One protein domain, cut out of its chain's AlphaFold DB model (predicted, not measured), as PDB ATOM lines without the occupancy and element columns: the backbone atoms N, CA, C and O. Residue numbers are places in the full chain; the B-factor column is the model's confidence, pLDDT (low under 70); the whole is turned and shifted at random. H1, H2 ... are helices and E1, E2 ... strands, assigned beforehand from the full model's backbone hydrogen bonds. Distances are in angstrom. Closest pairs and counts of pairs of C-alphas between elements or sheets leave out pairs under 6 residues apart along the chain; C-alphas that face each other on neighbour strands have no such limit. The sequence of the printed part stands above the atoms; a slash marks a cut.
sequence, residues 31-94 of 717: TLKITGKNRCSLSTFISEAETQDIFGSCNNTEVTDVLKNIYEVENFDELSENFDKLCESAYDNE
ATOM      1  N   THR A  31     201.869 260.665 168.525       94.12
ATOM      2  CA  THR A  31     200.671 260.448 169.333       94.12
ATOM      3  C   THR A  31     199.560 259.837 168.492       94.12
ATOM      4  O   THR A  31     199.314 260.310 167.384       94.12
ATOM      5  N   LEU A  32     198.845 258.862 169.044       94.94
ATOM      6  CA  LEU A  32     197.674 258.238 168.439       94.94
ATOM      7  C   LEU A  32     196.509 258.295 169.422       94.94
ATOM      8  O   LEU A  32     196.589 257.737 170.514       94.94
ATOM      9  N   LYS A  33     195.408 258.936 169.032       96.19
ATOM     10  CA  LYS A  33     194.183 258.940 169.835       96.19
ATOM     11  C   LYS A  33     193.200 257.911 169.293       96.19
ATOM     12  O   LYS A  33     192.745 258.051 168.162       96.19
ATOM     13  N   ILE A  34     192.820 256.944 170.123       95.56
ATOM     14  CA  ILE A  34     191.827 255.920 169.786       95.56
ATOM     15  C   ILE A  34     190.556 256.156 170.599       95.56
ATOM     16  O   ILE A  34     190.603 256.423 171.800       95.56
ATOM     17  N   THR A  35     189.406 256.054 169.935       92.38
ATOM     18  CA  THR A  35     188.079 256.264 170.534       92.38
ATOM     19  C   THR A  35     187.178 255.054 170.278       92.38
ATOM     20  O   THR A  35     187.465 254.230 169.413       92.38
ATOM     21  N   GLY A  36     186.072 254.932 171.015       84.62
ATOM     22  CA  GLY A  36     185.085 253.867 170.791       84.62
ATOM     23  C   GLY A  36     185.360 252.572 171.563       84.62
ATOM     24  O   GLY A  36     186.003 252.584 172.614       84.62
ATOM     25  N   LYS A  37     184.781 251.454 171.101       81.62
ATOM     26  CA  LYS A  37     184.914 250.135 171.751       81.62
ATOM     27  C   LYS A  37     186.305 249.547 171.499       81.62
ATOM     28  O   LYS A  37     186.878 249.797 170.451       81.62
ATOM     29  N   ASN A  38     186.815 248.750 172.440       85.19
ATOM     30  CA  ASN A  38     188.124 248.077 172.351       85.19
ATOM     31  C   ASN A  38     189.318 249.015 172.082       85.19
ATOM     32  O   ASN A  38     190.379 248.570 171.672       85.19
ATOM     33  N   ARG A  39     189.160 250.312 172.365       91.00
ATOM     34  CA  ARG A  39     190.170 251.365 172.173       91.00
ATOM     35  C   ARG A  39     191.519 251.102 172.848       91.00
ATOM     36  O   ARG A  39     192.519 251.656 172.416       91.00
ATOM     37  N   CYS A  40     191.542 250.270 173.888       91.19
ATOM     38  CA  CYS A  40     192.767 249.770 174.498       91.19
ATOM     39  C   CYS A  40     192.905 248.271 174.216       91.19
ATOM     40  O   CYS A  40     192.683 247.441 175.092       91.19
ATOM     41  N   SER A  41     193.180 247.929 172.957       92.81
ATOM     42  CA  SER A  41     193.564 246.582 172.537       92.81
ATOM     43  C   SER A  41     194.654 246.672 171.474       92.81
ATOM     44  O   SER A  41     194.635 247.585 170.644       92.81
ATOM     45  N   LEU A  42     195.574 245.702 171.469       94.88
ATOM     46  CA  LEU A  42     196.666 245.649 170.494       94.88
ATOM     47  C   LEU A  42     196.141 245.657 169.049       94.88
ATOM     48  O   LEU A  42     196.659 246.371 168.196       94.88
ATOM     49  N   SER A  43     195.065 244.914 168.781       94.62
ATOM     50  CA  SER A  43     194.435 244.846 167.457       94.62
ATOM     51  C   SER A  43     193.882 246.189 166.977       94.62
ATOM     52  O   SER A  43     194.099 246.565 165.826       94.62
ATOM     53  N   THR A  44     193.192 246.928 167.850       95.25
ATOM     54  CA  THR A  44     192.651 248.252 167.515       95.25
ATOM     55  C   THR A  44     193.785 249.248 167.324       95.25
ATOM     56  O   THR A  44     193.750 250.037 166.385       95.25
ATOM     57  N   PHE A  45     194.825 249.174 168.161       96.19
ATOM     58  CA  PHE A  45     196.015 249.999 168.006       96.19
ATOM     59  C   PHE A  45     196.688 249.787 166.652       96.19
ATOM     60  O   PHE A  45     196.924 250.764 165.949       96.19
ATOM     61  N   ILE A  46     196.957 248.534 166.268       94.94
ATOM     62  CA  ILE A  46     197.585 248.209 164.980       94.94
ATOM     63  C   ILE A  46     196.749 248.786 163.833       94.94
ATOM     64  O   ILE A  46     197.271 249.546 163.022       94.94
ATOM     65  N   SER A  47     195.441 248.513 163.823       94.50
ATOM     66  CA  SER A  47     194.538 248.987 162.769       94.50
ATOM     67  C   SER A  47     194.508 250.516 162.648       94.50
ATOM     68  O   SER A  47     194.475 251.052 161.538       94.50
ATOM     69  N   GLU A  48     194.485 251.237 163.769       94.94
ATOM     70  CA  GLU A  48     194.445 252.703 163.775       94.94
ATOM     71  C   GLU A  48     195.803 253.318 163.421       94.94
ATOM     72  O   GLU A  48     195.859 254.299 162.680       94.94
ATOM     73  N   ALA A  49     196.902 252.722 163.890       93.06
ATOM     74  CA  ALA A  49     198.254 253.153 163.553       93.06
ATOM     75  C   ALA A  49     198.557 252.983 162.055       93.06
ATOM     76  O   ALA A  49     199.177 253.866 161.464       93.06
ATOM     77  N   GLU A  50     198.084 251.894 161.439       92.06
ATOM     78  CA  GLU A  50     198.153 251.669 159.987       92.06
ATOM     79  C   GLU A  50     197.302 252.683 159.221       92.06
ATOM     80  O   GLU A  50     197.764 253.292 158.258       92.06
ATOM     81  N   THR A  51     196.064 252.911 159.669       92.75
ATOM     82  CA  THR A  51     195.135 253.843 159.010       92.75
ATOM     83  C   THR A  51     195.651 255.283 159.037       92.75
ATOM     84  O   THR A  51     195.452 256.030 158.078       92.75
ATOM     85  N   GLN A  52     196.307 255.679 160.129       90.31
ATOM     86  CA  GLN A  52     196.878 257.016 160.302       90.31
ATOM     87  C   GLN A  52     198.338 257.121 159.829       90.31
ATOM     88  O   GLN A  52     198.930 258.189 159.970       90.31
ATOM     89  N   ASP A  53     198.899 256.046 159.262       88.25
ATOM     90  CA  ASP A  53     200.272 255.960 158.743       88.25
ATOM     91  C   ASP A  53     201.336 256.485 159.730       88.25
ATOM     92  O   ASP A  53     202.296 257.166 159.365       88.25
ATOM     93  N   ILE A  54     201.165 256.175 161.022       87.31
ATOM     94  CA  ILE A  54     202.019 256.709 162.105       87.31
ATOM     95  C   ILE A  54     203.469 256.240 161.966       87.31
ATOM     96  O   ILE A  54     204.400 256.926 162.384       87.31
ATOM     97  N   PHE A  55     203.659 255.089 161.325       85.50
ATOM     98  CA  PHE A  55     204.954 254.472 161.072       85.50
ATOM     99  C   PHE A  55     205.379 254.573 159.599       85.50
ATOM    100  O   PHE A  55     206.219 253.796 159.148       85.50
ATOM    101  N   GLY A  56     204.845 255.527 158.827       78.38
ATOM    102  CA  GLY A  56     205.174 255.683 157.401       78.38
ATOM    103  C   GLY A  56     206.666 255.930 157.119       78.38
ATOM    104  O   GLY A  56     207.179 255.570 156.057       78.38
ATOM    105  N   SER A  57     207.414 256.465 158.092       80.00
ATOM    106  CA  SER A  57     208.878 256.614 158.027       80.00
ATOM    107  C   SER A  57     209.641 255.281 158.143       80.00
ATOM    108  O   SER A  57     210.836 255.228 157.846       80.00
ATOM    109  N   CYS A  58     208.970 254.184 158.513       80.06
ATOM    110  CA  CYS A  58     209.550 252.854 158.717       80.06
ATOM    111  C   CYS A  58     209.687 252.019 157.425       80.06
ATOM    112  O   CYS A  58     209.772 250.795 157.506       80.06
ATOM    113  N   ASN A  59     209.715 252.626 156.229       73.88
ATOM    114  CA  ASN A  59     209.914 251.937 154.939       73.88
ATOM    115  C   ASN A  59     208.996 250.706 154.703       73.88
ATOM    116  O   ASN A  59     209.473 249.666 154.252       73.88
ATOM    117  N   ASN A  60     207.690 250.817 154.977       67.12
ATOM    118  CA  ASN A  60     206.701 249.725 154.854       67.12
ATOM    119  C   ASN A  60     206.934 248.526 155.797       67.12
ATOM    120  O   ASN A  60     206.558 247.400 155.467       67.12
ATOM    121  N   THR A  61     207.563 248.743 156.953       80.19
ATOM    122  CA  THR A  61     207.613 247.731 158.021       80.19
ATOM    123  C   THR A  61     206.223 247.579 158.645       80.19
ATOM    124  O   THR A  61     205.561 248.583 158.904       80.19
ATOM    125  N   GLU A  62     205.778 246.345 158.898       87.62
ATOM    126  CA  GLU A  62     204.498 246.094 159.573       87.62
ATOM    127  C   GLU A  62     204.496 246.702 160.986       87.62
ATOM    128  O   GLU A  62     205.485 246.608 161.718       87.62
ATOM    129  N   VAL A  63     203.370 247.292 161.407       90.38
ATOM    130  CA  VAL A  63     203.246 247.936 162.731       90.38
ATOM    131  C   VAL A  63     203.593 246.972 163.863       90.38
ATOM    132  O   VAL A  63     204.221 247.358 164.848       90.38
ATOM    133  N   THR A  64     203.239 245.697 163.712       91.62
ATOM    134  CA  THR A  64     203.578 244.644 164.670       91.62
ATOM    135  C   THR A  64     205.086 244.498 164.874       91.62
ATOM    136  O   THR A  64     205.526 244.359 166.012       91.62
ATOM    137  N   ASP A  65     205.888 244.562 163.812       88.69
ATOM    138  CA  ASP A  65     207.343 244.430 163.922       88.69
ATOM    139  C   ASP A  65     207.983 245.687 164.522       88.69
ATOM    140  O   ASP A  65     208.944 245.586 165.289       88.69
ATOM    141  N   VAL A  66     207.402 246.866 164.267       89.81
ATOM    142  CA  VAL A  66     207.797 248.105 164.954       89.81
ATOM    143  C   VAL A  66     207.541 248.002 166.458       89.81
ATOM    144  O   VAL A  66     208.427 248.299 167.256       89.81
ATOM    145  N   LEU A  67     206.360 247.528 166.859       91.56
ATOM    146  CA  LEU A  67     206.023 247.341 168.270       91.56
ATOM    147  C   LEU A  67     206.899 246.281 168.947       91.56
ATOM    148  O   LEU A  67     207.360 246.507 170.063       91.56
ATOM    149  N   LYS A  68     207.182 245.158 168.275       91.38
ATOM    150  CA  LYS A  68     208.131 244.144 168.765       91.38
ATOM    151  C   LYS A  68     209.499 244.747 169.064       91.38
ATOM    152  O   LYS A  68     210.080 244.445 170.097       91.38
ATOM    153  N   ASN A  69     209.984 245.637 168.198       88.38
ATOM    154  CA  ASN A  69     211.241 246.345 168.425       88.38
ATOM    155  C   ASN A  69     211.152 247.303 169.624       88.38
ATOM    156  O   ASN A  69     212.021 247.258 170.486       88.38
ATOM    157  N   ILE A  70     210.076 248.094 169.730       89.50
ATOM    158  CA  ILE A  70     209.849 249.006 170.868       89.50
ATOM    159  C   ILE A  70     209.863 248.258 172.211       89.50
ATOM    160  O   ILE A  70     210.391 248.782 173.189       89.50
ATOM    161  N   TYR A  71     209.269 247.065 172.262       90.88
ATOM    162  CA  TYR A  71     209.216 246.236 173.468       90.88
ATOM    163  C   TYR A  71     210.408 245.281 173.625       90.88
ATOM    164  O   TYR A  71     210.495 244.615 174.652       90.88
ATOM    165  N   GLU A  72     211.309 245.213 172.640       91.12
ATOM    166  CA  GLU A  72     212.428 244.261 172.579       91.12
ATOM    167  C   GLU A  72     211.990 242.781 172.675       91.12
ATOM    168  O   GLU A  72     212.650 241.958 173.307       91.12
ATOM    169  N   VAL A  73     210.876 242.429 172.020       92.94
ATOM    170  CA  VAL A  73     210.286 241.076 172.018       92.94
ATOM    171  C   VAL A  73     210.296 240.450 170.625       92.94
ATOM    172  O   VAL A  73     210.237 241.143 169.612       92.94
ATOM    173  N   GLU A  74     210.334 239.119 170.546       90.31
ATOM    174  CA  GLU A  74     210.445 238.412 169.257       90.31
ATOM    175  C   GLU A  74     209.104 237.884 168.725       90.31
ATOM    176  O   GLU A  74     208.893 237.789 167.512       90.31
ATOM    177  N   ASN A  75     208.181 237.528 169.620       92.75
ATOM    178  CA  ASN A  75     206.931 236.854 169.275       92.75
ATOM    179  C   ASN A  75     205.700 237.717 169.595       92.75
ATOM    180  O   ASN A  75     205.764 238.705 170.322       92.75
ATOM    181  N   PHE A  76     204.573 237.358 168.983       92.31
ATOM    182  CA  PHE A  76     203.333 238.125 169.089       92.31
ATOM    183  C   PHE A  76     202.663 237.995 170.463       92.31
ATOM    184  O   PHE A  76     202.057 238.956 170.927       92.31
ATOM    185  N   ASP A  77     202.792 236.841 171.120       94.12
ATOM    186  CA  ASP A  77     202.149 236.587 172.413       94.12
ATOM    187  C   ASP A  77     202.749 237.493 173.497       94.12
ATOM    188  O   ASP A  77     202.024 238.190 174.205       94.12
ATOM    189  N   GLU A  78     204.078 237.589 173.544       94.88
ATOM    190  CA  GLU A  78     204.795 238.476 174.466       94.88
ATOM    191  C   GLU A  78     204.521 239.961 174.177       94.88
ATOM    192  O   GLU A  78     204.398 240.773 175.097       94.88
ATOM    193  N   LEU A  79     204.367 240.333 172.900       94.56
ATOM    194  CA  LEU A  79     203.914 241.674 172.530       94.56
ATOM    195  C   LEU A  79     202.501 241.948 173.064       94.56
ATOM    196  O   LEU A  79     202.259 243.019 173.622       94.56
ATOM    197  N   SER A  80     201.578 240.994 172.907       94.88
ATOM    198  CA  SER A  80     200.204 241.118 173.399       94.88
ATOM    199  C   SER A  80     200.171 241.320 174.910       94.88
ATOM    200  O   SER A  80     199.524 242.252 175.378       94.88
ATOM    201  N   GLU A  81     200.927 240.526 175.672       94.06
ATOM    202  CA  GLU A  81     201.007 240.667 177.131       94.06
ATOM    203  C   GLU A  81     201.576 242.027 177.564       94.06
ATOM    204  O   GLU A  81     201.082 242.645 178.510       94.06
ATOM    205  N   ASN A  82     202.618 242.520 176.888       94.25
ATOM    206  CA  ASN A  82     203.195 243.830 177.192       94.25
ATOM    207  C   ASN A  82     202.249 244.985 176.838       94.25
ATOM    208  O   ASN A  82     202.187 245.981 177.565       94.25
ATOM    209  N   PHE A  83     201.483 244.850 175.756       95.12
ATOM    210  CA  PHE A  83     200.472 245.833 175.379       95.12
ATOM    211  C   PHE A  83     199.278 245.826 176.348       95.12
ATOM    212  O   PHE A  83     198.765 246.885 176.711       95.12
ATOM    213  N   ASP A  84     198.867 244.657 176.842       92.12
ATOM    214  CA  ASP A  84     197.821 244.557 177.864       92.12
ATOM    215  C   ASP A  84     198.249 245.243 179.173       92.12
ATOM    216  O   ASP A  84     197.479 246.024 179.738       92.12
ATOM    217  N   LYS A  85     199.510 245.071 179.598       92.69
ATOM    218  CA  LYS A  85     200.091 245.790 180.752       92.69
ATOM    219  C   LYS A  85     200.160 247.305 180.542       92.69
ATOM    220  O   LYS A  85     199.994 248.072 181.496       92.69
ATOM    221  N   LEU A  86     200.400 247.759 179.309       94.88
ATOM    222  CA  LEU A  86     200.342 249.182 178.960       94.88
ATOM    223  C   LEU A  86     198.925 249.731 179.175       94.88
ATOM    224  O   LEU A  86     198.759 250.795 179.773       94.88
ATOM    225  N   CYS A  87     197.911 248.991 178.731       92.50
ATOM    226  CA  CYS A  87     196.512 249.353 178.931       92.50
ATOM    227  C   CYS A  87     196.099 249.345 180.408       92.50
ATOM    228  O   CYS A  87     195.416 250.265 180.855       92.50
ATOM    229  N   GLU A  88     196.541 248.357 181.186       91.50
ATOM    230  CA  GLU A  88     196.353 248.335 182.645       91.50
ATOM    231  C   GLU A  88     196.954 249.579 183.301       91.50
ATOM    232  O   GLU A  88     196.267 250.302 184.024       91.50
ATOM    233  N   SER A  89     198.199 249.900 182.945       92.06
ATOM    234  CA  SER A  89     198.896 251.079 183.456       92.06
ATOM    235  C   SER A  89     198.176 252.383 183.101       92.06
ATOM    236  O   SER A  89     198.170 253.313 183.906       92.06
ATOM    237  N   ALA A  90     197.545 252.471 181.925       93.44
ATOM    238  CA  ALA A  90     196.758 253.641 181.537       93.44
ATOM    239  C   ALA A  90     195.554 253.858 182.469       93.44
ATOM    240  O   ALA A  90     195.277 254.985 182.882       93.44
ATOM    241  N   TYR A  91     194.848 252.782 182.831       92.94
ATOM    242  CA  TYR A  91     193.687 252.844 183.725       92.94
ATOM    243  C   TYR A  91     194.057 253.046 185.199       92.94
ATOM    244  O   TYR A  91     193.296 253.679 185.943       92.94
ATOM    245  N   ASP A  92     195.204 252.526 185.627       90.25
ATOM    246  CA  ASP A  92     195.709 252.696 186.992       90.25
ATOM    247  C   ASP A  92     196.231 254.115 187.234       90.25
ATOM    248  O   ASP A  92     195.989 254.686 188.299       90.25
ATOM    249  N   ASN A  93     196.864 254.723 186.226       90.06
ATOM    250  CA  ASN A  93     197.383 256.092 186.293       90.06
ATOM    251  C   ASN A  93     196.337 257.172 185.961       90.06
ATOM    252  O   ASN A  93     196.649 258.366 186.002       90.06
ATOM    253  N   GLU A  94     195.095 256.786 185.643       91.31
ATOM    254  CA  GLU A  94     194.000 257.727 185.402       91.31
ATOM    255  C   GLU A  94     193.825 258.674 186.602       91.31
ATOM    256  O   GLU A  94     193.726 258.250 187.755       91.31
TER     257      GLU A  94
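What this domain is: This is residues 31 to 94 of the 717 residues of the protein "Hypothetical protein" of Corethron hystrix (UniProt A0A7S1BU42). Three helices pack crosswise: the short H2 and the long H3 form a V joined by a tight link, and the short H1 sits in the mouth of the V, packed on H2 and with its first residue, Leu 42, near Phe 83 of H3, while H3 runs on past it to Asp 92. The single strand E1 lies beside H1, away from H2 and H3. The printed part has 64 residues, with one named strand and three named helices in the order E1, H1, H2, H3, and is mostly helix. It is compact, with a radius of gyration of the C-alphas of 11.9 A and spans of 35 by 25 by 17 A.

Where its parts are: Find C-alpha 31 at (200.671, 260.448, 169.333), where E1 begins; it runs over residues 31 to 35, 13.3 A. H1 covers residues 42 to 51, from C-alpha 42 at (196.666, 245.649, 170.494), 14.2 A long. H2 covers residues 63 to 71, 12.4 A. H3, residues 76 to 92, is the longest at 24.3 A and ends at C-alpha 92, (195.709, 252.696, 186.992).

How they stand to each other: E1 pairs with no named strand; its closest C-alpha pair with H1 is Leu 32 and Ala 49, 7.1 A. Look next at Ile 46 and Val 63, the closest C-alphas of H1 and H2, 6.1 A: these helices touch at a steep tilt of 58 degrees, opposite ways. H2 touches H3, with residues 76 to 82 of H3 alone, closest at the C-alphas of Lys 68 and Leu 79, 6.2 A, and only just about perpendicular at 70.4 degrees. H1 and H3 only just touch, with 3 pairs of C-alphas within 8 A and residues 80 to 84 of H3 alone; the closest are Leu 42 and Phe 83, 6.2 A, about perpendicular at 86 degrees. E1 is apart from H2 and H3. In H1, H2 and H3 every O i to N i+4 pair is within hydrogen-bond range.

The domain as a whole: The C-alphas farthest apart are Asn 59 and Asp 92, 35.1 A. The printed part has no cut. The link from H1 to H2, 11 residues, is long. Mean pLDDT of the printed part is 90.4; residue 60 is under 70.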